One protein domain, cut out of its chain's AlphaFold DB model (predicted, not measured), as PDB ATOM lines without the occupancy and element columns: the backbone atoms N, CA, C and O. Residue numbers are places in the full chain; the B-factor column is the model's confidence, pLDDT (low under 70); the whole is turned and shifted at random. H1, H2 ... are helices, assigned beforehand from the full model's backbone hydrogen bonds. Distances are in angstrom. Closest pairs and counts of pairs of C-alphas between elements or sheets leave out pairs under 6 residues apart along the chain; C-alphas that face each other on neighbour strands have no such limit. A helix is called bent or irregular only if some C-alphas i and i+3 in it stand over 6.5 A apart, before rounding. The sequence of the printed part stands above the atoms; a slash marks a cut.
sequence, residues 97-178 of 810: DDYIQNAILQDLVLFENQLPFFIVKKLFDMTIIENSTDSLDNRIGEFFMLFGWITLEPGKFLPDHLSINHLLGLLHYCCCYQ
ATOM      1  N   ASP A  97       4.501  27.867 -21.702       80.69
ATOM      2  CA  ASP A  97       4.937  27.886 -20.309       80.69
ATOM      3  C   ASP A  97       5.385  26.490 -19.872       80.69
ATOM      4  O   ASP A  97       6.436  26.369 -19.248       80.69
ATOM      5  N   ASP A  98       4.709  25.432 -20.331       78.75
ATOM      6  CA  ASP A  98       5.150  24.036 -20.192       78.75
ATOM      7  C   ASP A  98       6.547  23.785 -20.786       78.75
ATOM      8  O   ASP A  98       7.365  23.077 -20.195       78.75
ATOM      9  N   TYR A  99       6.869  24.368 -21.947       84.88
ATOM     10  CA  TYR A  99       8.187  24.198 -22.570       84.88
ATOM     11  C   TYR A  99       9.282  24.913 -21.765       84.88
ATOM     12  O   TYR A  99      10.359  24.354 -21.547       84.88
ATOM     13  N   ILE A 100       9.002  26.132 -21.295       81.94
ATOM     14  CA  ILE A 100       9.933  26.925 -20.481       81.94
ATOM     15  C   ILE A 100      10.148  26.254 -19.116       81.94
ATOM     16  O   ILE A 100      11.291  26.100 -18.685       81.94
ATOM     17  N   GLN A 101       9.079  25.768 -18.482       79.00
ATOM     18  CA  GLN A 101       9.116  24.966 -17.258       79.00
ATOM     19  C   GLN A 101      10.005  23.726 -17.406       79.00
ATOM     20  O   GLN A 101      10.925  23.525 -16.612       79.00
ATOM     21  N   ASN A 102       9.777  22.918 -18.447       79.12
ATOM     22  CA  ASN A 102      10.569  21.713 -18.700       79.12
ATOM     23  C   ASN A 102      12.048  22.031 -18.981       79.12
ATOM     24  O   ASN A 102      12.921  21.288 -18.531       79.12
ATOM     25  N   ALA A 103      12.346  23.135 -19.673       84.75
ATOM     26  CA  ALA A 103      13.720  23.576 -19.909       84.75
ATOM     27  C   ALA A 103      14.427  23.990 -18.605       84.75
ATOM     28  O   ALA A 103      15.526  23.511 -18.330       84.75
ATOM     29  N   ILE A 104      13.786  24.811 -17.762       81.31
ATOM     30  CA  ILE A 104      14.374  25.231 -16.479       81.31
ATOM     31  C   ILE A 104      14.531  24.028 -15.536       81.31
ATOM     32  O   ILE A 104      15.539  23.927 -14.838       81.31
ATOM     33  N   LEU A 105      13.593  23.076 -15.540       79.69
ATOM     34  CA  LEU A 105      13.702  21.851 -14.741       79.69
ATOM     35  C   LEU A 105      14.905  20.991 -15.159       79.69
ATOM     36  O   LEU A 105      15.639  20.498 -14.300       79.69
ATOM     37  N   GLN A 106      15.140  20.844 -16.466       84.62
ATOM     38  CA  GLN A 106      16.323  20.158 -16.991       84.62
ATOM     39  C   GLN A 106      17.612  20.892 -16.602       84.62
ATOM     40  O   GLN A 106      18.545  20.249 -16.119       84.62
ATOM     41  N   ASP A 107      17.649  22.222 -16.719       87.19
ATOM     42  CA  ASP A 107      18.795  23.034 -16.291       87.19
ATOM     43  C   ASP A 107      19.067  22.914 -14.780       87.19
ATOM     44  O   ASP A 107      20.227  22.823 -14.384       87.19
ATOM     45  N   LEU A 108      18.036  22.844 -13.928       80.50
ATOM     46  CA  LEU A 108      18.191  22.634 -12.480       80.50
ATOM     47  C   LEU A 108      18.784  21.256 -12.151       80.50
ATOM     48  O   LEU A 108      19.715  21.166 -11.346       80.50
ATOM     49  N   VAL A 109      18.312  20.196 -12.813       80.12
ATOM     50  CA  VAL A 109      18.872  18.839 -12.667       80.12
ATOM     51  C   VAL A 109      20.313  18.780 -13.194       80.12
ATOM     52  O   VAL A 109      21.181  18.164 -12.571       80.12
ATOM     53  N   LEU A 110      20.622  19.451 -14.306       87.56
ATOM     54  CA  LEU A 110      21.990  19.557 -14.831       87.56
ATOM     55  C   LEU A 110      22.909  20.384 -13.919       87.56
ATOM     56  O   LEU A 110      24.100  20.076 -13.819       87.56
ATOM     57  N   PHE A 111      22.379  21.415 -13.262       84.94
ATOM     58  CA  PHE A 111      23.106  22.284 -12.340       84.94
ATOM     59  C   PHE A 111      23.486  21.547 -11.052       84.94
ATOM     60  O   PHE A 111      24.643  21.606 -10.640       84.94
ATOM     61  N   GLU A 112      22.571  20.771 -10.472       85.56
ATOM     62  CA  GLU A 112      22.842  19.921  -9.306       85.56
ATOM     63  C   GLU A 112      23.906  18.844  -9.582       85.56
ATOM     64  O   GLU A 112      24.793  18.615  -8.758       85.56
ATOM     65  N   ASN A 113      23.872  18.228 -10.768       87.56
ATOM     66  CA  ASN A 113      24.897  17.268 -11.197       87.56
ATOM     67  C   ASN A 113      26.298  17.903 -11.354       87.56
ATOM     68  O   ASN A 113      27.300  17.185 -11.363       87.56
ATOM     69  N   GLN A 114      26.389  19.232 -11.480       93.88
ATOM     70  CA  GLN A 114      27.651  19.981 -11.577       93.88
ATOM     71  C   GLN A 114      28.076  20.609 -10.241       93.88
ATOM     72  O   GLN A 114      29.272  20.726  -9.966       93.88
ATOM     73  N   LEU A 115      27.113  21.018  -9.413       93.38
ATOM     74  CA  LEU A 115      27.314  21.687  -8.133       93.38
ATOM     75  C   LEU A 115      26.399  21.060  -7.068       93.38
ATOM     76  O   LEU A 115      25.204  21.357  -7.042       93.38
ATOM     77  N   PRO A 116      26.955  20.251  -6.143       90.81
ATOM     78  CA  PRO A 116      26.221  19.750  -4.987       90.81
ATOM     79  C   PRO A 116      25.484  20.870  -4.250       90.81
ATOM     80  O   PRO A 116      26.052  21.936  -4.005       90.81
ATOM     81  N   PHE A 117      24.234  20.620  -3.856       88.12
ATOM     82  CA  PHE A 117      23.331  21.651  -3.329       88.12
ATOM     83  C   PHE A 117      23.888  22.417  -2.118       88.12
ATOM     84  O   PHE A 117      23.660  23.615  -2.010       88.12
ATOM     85  N   PHE A 118      24.711  21.797  -1.263       92.00
ATOM     86  CA  PHE A 118      25.379  22.509  -0.161       92.00
ATOM     87  C   PHE A 118      26.349  23.613  -0.634       92.00
ATOM     88  O   PHE A 118      26.558  24.592   0.082       92.00
ATOM     89  N   ILE A 119      26.932  23.489  -1.834       92.94
ATOM     90  CA  ILE A 119      27.741  24.546  -2.462       92.94
ATOM     91  C   ILE A 119      26.824  25.641  -3.009       92.94
ATOM     92  O   ILE A 119      27.125  26.815  -2.831       92.94
ATOM     93  N   VAL A 120      25.695  25.273  -3.624       90.62
ATOM     94  CA  VAL A 120      24.682  26.231  -4.105       90.62
ATOM     95  C   VAL A 120      24.134  27.063  -2.944       90.62
ATOM     96  O   VAL A 120      24.136  28.287  -3.033       90.62
ATOM     97  N   LYS A 121      23.759  26.408  -1.838       92.06
ATOM     98  CA  LYS A 121      23.324  27.051  -0.596       92.06
ATOM     99  C   LYS A 121      24.401  27.978  -0.052       92.06
ATOM    100  O   LYS A 121      24.163  29.173   0.001       92.06
ATOM    101  N   LYS A 122      25.631  27.494   0.161       93.38
ATOM    102  CA  LYS A 122      26.730  28.352   0.634       93.38
ATOM    103  C   LYS A 122      27.030  29.545  -0.292       93.38
ATOM    104  O   LYS A 122      27.365  30.617   0.201       93.38
ATOM    105  N   LEU A 123      26.941  29.381  -1.614       93.00
ATOM    106  CA  LEU A 123      27.119  30.483  -2.569       93.00
ATOM    107  C   LEU A 123      25.978  31.502  -2.485       93.00
ATOM    108  O   LEU A 123      26.245  32.696  -2.581       93.00
ATOM    109  N   PHE A 124      24.741  31.045  -2.287       92.44
ATOM    110  CA  PHE A 124      23.596  31.919  -2.056       92.44
ATOM    111  C   PHE A 124      23.718  32.641  -0.707       92.44
ATOM    112  O   PHE A 124      23.612  33.863  -0.677       92.44
ATOM    113  N   ASP A 125      24.051  31.924   0.370       90.94
ATOM    114  CA  ASP A 125      24.277  32.469   1.715       90.94
ATOM    115  C   ASP A 125      25.374  33.552   1.709       90.94
ATOM    116  O   ASP A 125      25.244  34.575   2.372       90.94
ATOM    117  N   MET A 126      26.423  33.390   0.890       92.62
ATOM    118  CA  MET A 126      27.463  34.409   0.663       92.62
ATOM    119  C   MET A 126      26.995  35.638  -0.147       92.62
ATOM    120  O   MET A 126      27.742  36.610  -0.250       92.62
ATOM    121  N   THR A 127      25.795  35.607  -0.732       92.56
ATOM    122  CA  THR A 127      25.142  36.757  -1.392       92.56
ATOM    123  C   THR A 127      23.981  37.350  -0.588       92.56
ATOM    124  O   THR A 127      23.463  38.402  -0.965       92.56
ATOM    125  N   ILE A 128      23.593  36.725   0.531       93.31
ATOM    126  CA  ILE A 128      22.624  37.286   1.477       93.31
ATOM    127  C   ILE A 128      23.269  38.506   2.149       93.31
ATOM    128  O   ILE A 128      24.282  38.399   2.835       93.31
ATOM    129  N   ILE A 129      22.669  39.682   1.959       90.88
ATOM    130  CA  ILE A 129      23.017  40.883   2.725       90.88
ATOM    131  C   ILE A 129      22.510  40.688   4.157       90.88
ATOM    132  O   ILE A 129      21.373  40.256   4.352       90.88
ATOM    133  N   GLU A 130      23.327  41.028   5.156       87.25
ATOM    134  CA  GLU A 130      22.937  40.975   6.568       87.25
ATOM    135  C   GLU A 130      21.578  41.671   6.792       87.25
ATOM    136  O   GLU A 130      21.349  42.782   6.308       87.25
ATOM    137  N   ASN A 131      20.689  41.021   7.554       84.31
ATOM    138  CA  ASN A 131      19.272  41.372   7.772       84.31
ATOM    139  C   ASN A 131      18.282  41.040   6.629       84.31
ATOM    140  O   ASN A 131      17.100  41.360   6.749       84.31
ATOM    141  N   SER A 132      18.700  40.369   5.551       88.56
ATOM    142  CA  SER A 132      17.762  39.793   4.574       88.56
ATOM    143  C   SER A 132      17.040  38.556   5.132       88.56
ATOM    144  O   SER A 132      17.663  37.674   5.722       88.56
ATOM    145  N   THR A 133      15.725  38.464   4.903       86.00
ATOM    146  CA  THR A 133      14.891  37.281   5.205       86.00
ATOM    147  C   THR A 133      14.826  36.267   4.056       86.00
ATOM    148  O   THR A 133      14.139  35.247   4.160       86.00
ATOM    149  N   ASP A 134      15.513  36.538   2.946       87.69
ATOM    150  CA  ASP A 134      15.574  35.637   1.800       87.69
ATOM    151  C   ASP A 134      16.559  34.499   2.086       87.69
ATOM    152  O   ASP A 134      17.754  34.626   1.824       87.69
ATOM    153  N   SER A 135      16.074  33.366   2.594       91.94
ATOM    154  CA  SER A 135      16.818  32.107   2.506       91.94
ATOM    155  C   SER A 135      16.732  31.534   1.085       91.94
ATOM    156  O   SER A 135      15.760  31.776   0.359       91.94
ATOM    157  N   LEU A 136      17.715  30.717   0.686       90.75
ATOM    158  CA  LEU A 136      17.627  29.967  -0.574       90.75
ATOM    159  C   LEU A 136      16.371  29.082  -0.595       90.75
ATOM    160  O   LEU A 136      15.710  28.955  -1.622       90.75
ATOM    161  N   ASP A 137      16.029  28.500   0.553       87.19
ATOM    162  CA  ASP A 137      14.892  27.595   0.703       87.19
ATOM    163  C   ASP A 137      13.552  28.336   0.501       87.19
ATOM    164  O   ASP A 137      12.656  27.804  -0.157       87.19
ATOM    165  N   ASN A 138      13.446  29.599   0.949       86.19
ATOM    166  CA  ASN A 138      12.312  30.481   0.644       86.19
ATOM    167  C   ASN A 138      12.224  30.770  -0.860       86.19
ATOM    168  O   ASN A 138      11.156  30.602  -1.448       86.19
ATOM    169  N   ARG A 139      13.338  31.156  -1.503       87.81
ATOM    170  CA  ARG A 139      13.361  31.466  -2.946       87.81
ATOM    171  C   ARG A 139      13.045  30.249  -3.822       87.81
ATOM    172  O   ARG A 139      12.405  30.402  -4.859       87.81
ATOM    173  N   ILE A 140      13.429  29.040  -3.407       88.06
ATOM    174  CA  ILE A 140      13.039  27.799  -4.094       88.06
ATOM    175  C   ILE A 140      11.555  27.466  -3.841       88.06
ATOM    176  O   ILE A 140      10.866  27.025  -4.760       88.06
ATOM    177  N   GLY A 141      11.035  27.733  -2.638       87.38
ATOM    178  CA  GLY A 141       9.602  27.639  -2.344       87.38
ATOM    179  C   GLY A 141       8.759  28.564  -3.230       87.38
ATOM    180  O   GLY A 141       7.831  28.098  -3.889       87.38
ATOM    181  N   GLU A 142       9.119  29.849  -3.314       87.00
ATOM    182  CA  GLU A 142       8.495  30.826  -4.223       87.00
ATOM    183  C   GLU A 142       8.564  30.380  -5.689       87.00
ATOM    184  O   GLU A 142       7.560  30.437  -6.398       87.00
ATOM    185  N   PHE A 143       9.730  29.898  -6.135       86.69
ATOM    186  CA  PHE A 143       9.929  29.382  -7.489       86.69
ATOM    187  C   PHE A 143       8.956  28.238  -7.808       86.69
ATOM    188  O   PHE A 143       8.282  28.285  -8.832       86.69
ATOM    189  N   PHE A 144       8.810  27.236  -6.936       86.12
ATOM    190  CA  PHE A 144       7.876  26.133  -7.192       86.12
ATOM    191  C   PHE A 144       6.395  26.517  -7.019       86.12
ATOM    192  O   PHE A 144       5.539  25.925  -7.681       86.12
ATOM    193  N   MET A 145       6.081  27.519  -6.190       86.56
ATOM    194  CA  MET A 145       4.733  28.100  -6.131       86.56
ATOM    195  C   MET A 145       4.360  28.827  -7.429       86.56
ATOM    196  O   MET A 145       3.227  28.697  -7.888       86.56
ATOM    197  N   LEU A 146       5.305  29.541  -8.053       85.44
ATOM    198  CA  LEU A 146       5.093  30.266  -9.315       85.44
ATOM    199  C   LEU A 146       4.666  29.361 -10.483       85.44
ATOM    200  O   LEU A 146       3.954  29.826 -11.367       85.44
ATOM    201  N   PHE A 147       5.040  28.078 -10.470       80.25
ATOM    202  CA  PHE A 147       4.606  27.095 -11.475       80.25
ATOM    203  C   PHE A 147       3.372  26.280 -11.054       80.25
ATOM    204  O   PHE A 147       2.960  25.369 -11.768       80.25
ATOM    205  N   GLY A 148       2.778  26.562  -9.890       84.19
ATOM    206  CA  GLY A 148       1.612  25.834  -9.374       84.19
ATOM    207  C   GLY A 148       1.887  24.375  -8.978       84.19
ATOM    208  O   GLY A 148       0.952  23.647  -8.651       84.19
ATOM    209  N   TRP A 149       3.151  23.936  -8.976       78.00
ATOM    210  CA  TRP A 149       3.540  22.551  -8.675       78.00
ATOM    211  C   TRP A 149       3.371  22.179  -7.199       78.00
ATOM    212  O   TRP A 149       3.353  20.996  -6.862       78.00
ATOM    213  N   ILE A 150       3.264  23.170  -6.307       80.44
ATOM    214  CA  ILE A 150       3.000  22.947  -4.886       80.44
ATOM    215  C   ILE A 150       2.059  24.009  -4.336       80.44
ATOM    216  O   ILE A 150       2.284  25.207  -4.478       80.44
ATOM    217  N   THR A 151       1.079  23.540  -3.578       68.06
ATOM    218  CA  THR A 151       0.269  24.324  -2.647       68.06
ATOM    219  C   THR A 151       0.900  24.310  -1.250       68.06
ATOM    220  O   THR A 151       0.322  23.804  -0.288       68.06
ATOM    221  N   LEU A 152       2.117  24.849  -1.135       70.88
ATOM    222  CA  LEU A 152       2.634  25.298   0.162       70.88
ATOM    223  C   LEU A 152       1.893  26.588   0.539       70.88
ATOM    224  O   LEU A 152       1.647  27.426  -0.320       70.88
ATOM    225  N   GLU A 153       1.529  26.778   1.806       69.06
ATOM    226  CA  GLU A 153       1.043  28.097   2.227       69.06
ATOM    227  C   GLU A 153       2.244  29.032   2.443       69.06
ATOM    228  O   GLU A 153       3.197  28.638   3.126       69.06
ATOM    229  N   PRO A 154       2.232  30.262   1.895       54.28
ATOM    230  CA  PRO A 154       3.344  31.194   2.050       54.28
ATOM    231  C   PRO A 154       3.613  31.477   3.534       54.28
ATOM    232  O   PRO A 154       2.708  31.817   4.293       54.28
ATOM    233  N   GLY A 155       4.871  31.316   3.951       57.84
ATOM    234  CA  GLY A 155       5.295  31.434   5.351       57.84
ATOM    235  C   GLY A 155       5.286  30.124   6.151       57.84
ATOM    236  O   GLY A 155       5.876  30.085   7.230       57.84
ATOM    237  N   LYS A 156       4.714  29.023   5.636       69.69
ATOM    238  CA  LYS A 156       4.988  27.680   6.177       69.69
ATOM    239  C   LYS A 156       6.311  27.174   5.610       69.69
ATOM    240  O   LYS A 156       6.351  26.529   4.564       69.69
ATOM    241  N   PHE A 157       7.391  27.518   6.311       60.06
ATOM    242  CA  PHE A 157       8.748  27.059   6.024       60.06
ATOM    243  C   PHE A 157       8.816  25.538   5.839       60.06
ATOM    244  O   PHE A 157       8.074  24.782   6.473       60.06
ATOM    245  N   LEU A 158       9.755  25.090   5.000       69.44
ATOM    246  CA  LEU A 158      10.192  23.696   4.974       69.44
ATOM    247  C   LEU A 158      10.615  23.304   6.401       69.44
ATOM    248  O   LEU A 158      11.485  23.981   6.947       69.44
ATOM    249  N   PRO A 159      10.012  22.270   7.021       74.81
ATOM    250  CA  PRO A 159      10.296  21.922   8.410       74.81
ATOM    251  C   PRO A 159      11.795  21.779   8.703       74.81
ATOM    252  O   PRO A 159      12.476  21.018   8.020       74.81
ATOM    253  N   ASP A 160      12.289  22.439   9.758       69.06
ATOM    254  CA  ASP A 160      13.730  22.574  10.070       69.06
ATOM    255  C   ASP A 160      14.488  21.237  10.215       69.06
ATOM    256  O   ASP A 160      15.713  21.180  10.128       69.06
ATOM    257  N   HIS A 161      13.761  20.136  10.436       61.69
ATOM    258  CA  HIS A 161      14.310  18.783  10.523       61.69
ATOM    259  C   HIS A 161      14.645  18.150   9.158       61.69
ATOM    260  O   HIS A 161      15.303  17.107   9.109       61.69
ATOM    261  N   LEU A 162      14.200  18.741   8.046       73.75
ATOM    262  CA  LEU A 162      14.494  18.265   6.699       73.75
ATOM    263  C   LEU A 162      15.891  18.736   6.278       73.75
ATOM    264  O   LEU A 162      16.072  19.790   5.672       73.75
ATOM    265  N   SER A 163      16.897  17.908   6.566       79.69
ATOM    266  CA  SER A 163      18.270  18.084   6.076       79.69
ATOM    267  C   SER A 163      18.362  17.783   4.572       79.69
ATOM    268  O   SER A 163      18.877  16.755   4.130       79.69
ATOM    269  N   ILE A 164      17.818  18.686   3.754       82.62
ATOM    270  CA  ILE A 164      17.756  18.535   2.299       82.62
ATOM    271  C   ILE A 164      19.141  18.815   1.700       82.62
ATOM    272  O   ILE A 164      19.493  19.934   1.343       82.62
ATOM    273  N   ASN A 165      19.951  17.761   1.608       85.50
ATOM    274  CA  ASN A 165      21.351  17.820   1.167       85.50
ATOM    275  C   ASN A 165      21.531  17.946  -0.362       85.50
ATOM    276  O   ASN A 165      22.657  18.089  -0.841       85.50
ATOM    277  N   HIS A 166      20.439  17.850  -1.124       89.38
ATOM    278  CA  HIS A 166      20.407  17.772  -2.587       89.38
ATOM    279  C   HIS A 166      19.083  18.354  -3.129       89.38
ATOM    280  O   HIS A 166      18.022  18.127  -2.536       89.38
ATOM    281  N   LEU A 167      19.150  19.117  -4.222       87.00
ATOM    282  CA  LEU A 167      18.046  19.869  -4.833       87.00
ATOM    283  C   LEU A 167      16.957  18.941  -5.388       87.00
ATOM    284  O   LEU A 167      15.774  19.237  -5.228       87.00
ATOM    285  N   LEU A 168      17.322  17.781  -5.938       87.50
ATOM    286  CA  LEU A 168      16.368  16.752  -6.355       87.50
ATOM    287  C   LEU A 168      15.556  16.223  -5.166       87.50
ATOM    288  O   LEU A 168      14.399  15.856  -5.331       87.50
ATOM    289  N   GLY A 169      16.124  16.240  -3.956       89.00
ATOM    290  CA  GLY A 169      15.391  15.950  -2.720       89.00
ATOM    291  C   GLY A 169      14.443  17.062  -2.292       89.00
ATOM    292  O   GLY A 169      13.409  16.755  -1.708       89.00
ATOM    293  N   LEU A 170      14.756  18.325  -2.605       87.00
ATOM    294  CA  LEU A 170      13.830  19.439  -2.405       87.00
ATOM    295  C   LEU A 170      12.648  19.296  -3.364       87.00
ATOM    296  O   LEU A 170      11.513  19.218  -2.912       87.00
ATOM    297  N   LEU A 171      12.920  19.127  -4.663       86.69
ATOM    298  CA  LEU A 171      11.904  18.853  -5.683       86.69
ATOM    299  C   LEU A 171      11.053  17.620  -5.325       86.69
ATOM    300  O   LEU A 171       9.829  17.694  -5.334       86.69
ATOM    301  N   HIS A 172      11.684  16.500  -4.959       86.06
ATOM    302  CA  HIS A 172      10.984  15.277  -4.564       86.06
ATOM    303  C   HIS A 172      10.143  15.482  -3.301       86.06
ATOM    304  O   HIS A 172       8.998  15.047  -3.272       86.06
ATOM    305  N   TYR A 173      10.658  16.157  -2.266       87.44
ATOM    306  CA  TYR A 173       9.856  16.491  -1.086       87.44
ATOM    307  C   TYR A 173       8.641  17.337  -1.481       87.44
ATOM    308  O   TYR A 173       7.514  16.966  -1.166       87.44
ATOM    309  N   CYS A 174       8.856  18.413  -2.236       83.50
ATOM    310  CA  CYS A 174       7.817  19.309  -2.731       83.50
ATOM    311  C   CYS A 174       6.715  18.569  -3.512       83.50
ATOM    312  O   CYS A 174       5.539  18.686  -3.165       83.50
ATOM    313  N   CYS A 175       7.080  17.759  -4.508       82.38
ATOM    314  CA  CYS A 175       6.121  17.008  -5.321       82.38
ATOM    315  C   CYS A 175       5.456  15.852  -4.549       82.38
ATOM    316  O   CYS A 175       4.265  15.602  -4.725       82.38
ATOM    317  N   CYS A 176       6.180  15.137  -3.681       83.31
ATOM    318  CA  CYS A 176       5.640  13.977  -2.961       83.31
ATOM    319  C   CYS A 176       4.873  14.337  -1.678       83.31
ATOM    320  O   CYS A 176       4.030  13.549  -1.240       83.31
ATOM    321  N   TYR A 177       5.081  15.524  -1.098       78.56
ATOM    322  CA  TYR A 177       4.343  15.993   0.080       78.56
ATOM    323  C   TYR A 177       2.828  16.067  -0.177       78.56
ATOM    324  O   TYR A 177       2.034  15.693   0.690       78.56
ATOM    325  N   GLN A 178       2.409  16.452  -1.388       64.50
ATOM    326  CA  GLN A 178       0.999  16.405  -1.792       64.50
ATOM    327  C   GLN A 178       0.430  14.973  -1.757       64.50
ATOM    328  O   GLN A 178      -0.654  14.763  -1.215       64.50
TER     329      GLN A 178
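This is residues 97 to 178 of the 810 residues of an uncharacterized protein of Camellia sinensis (UniProt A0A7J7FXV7). H1 and H2 make a corner, and H4 starts out from that corner, where Glu 112, Phe 117 and Leu 167 come together. H3 starts beside H2 and runs near H4, and the long loop of residues 147 to 166 leads from the end of H3 to the start of H4. The contacts between the helices are few. The printed part has 82 residues with four named helices, in the order H1, H2, H3, H4, and no named strand, and its class is all helix. It is compact, with a radius of gyration of the C-alphas of 13.0 A, and spans 36 by 31 by 23 A.

Find C-alpha 97 at (4.937, 27.886, -20.309); from there H1, residues 97 to 112, runs 22.5 A. Next comes H2, residues 117 to 125, 12.0 A long. Look for C-alpha 136 at (17.627, 29.967, -0.574), where H3, residues 136 to 146, begins its 15.3 A. H4, residues 167 to 178, covers 17.7 A and ends at C-alpha 178, at (0.999, 16.405, -1.792). H4 is neither bent nor irregular, but only just: C-alphas 175 and 178 are 6.2 A apart.

H1 and H2 meet only through their link. Look at Glu 112 and Leu 167, whose C-alphas, 6.6 A apart, are the closest of H1 and H4. These two helices touch only at their ends, through residues 109 to 112 and 167 to 168, at a steep tilt of 49 degrees, opposite ways. H2 and H4 are close but not clearly touching, the closest C-alphas being those of Phe 117 and Leu 167, 5.8 A. H2 and H3 only just touch, with 3 pairs of C-alphas within 8 A, the closest those of Lys 121 and Leu 136 at 6.4 A, and stand about perpendicular at 79 degrees. H3 and H4 are near each other, with 11 pairs of C-alphas within 10 A. H1 and H3 are apart. In H1, H2 and H3 every O i to N i+4 pair is within hydrogen-bond range; in H4, 7 of 8 are.

The C-alphas farthest apart are those of Tyr 99 and Glu 130, 36.7 A. The printed part has no cut. The link from H1 to H2 is tight, that from H2 to H3 short, and that from H3 to H4 long, at 20 residues. The mean pLDDT of the printed part is 83.3; look for values under 70 at residue 151, residues 153 to 158, residues 160 to 161 and residue 178.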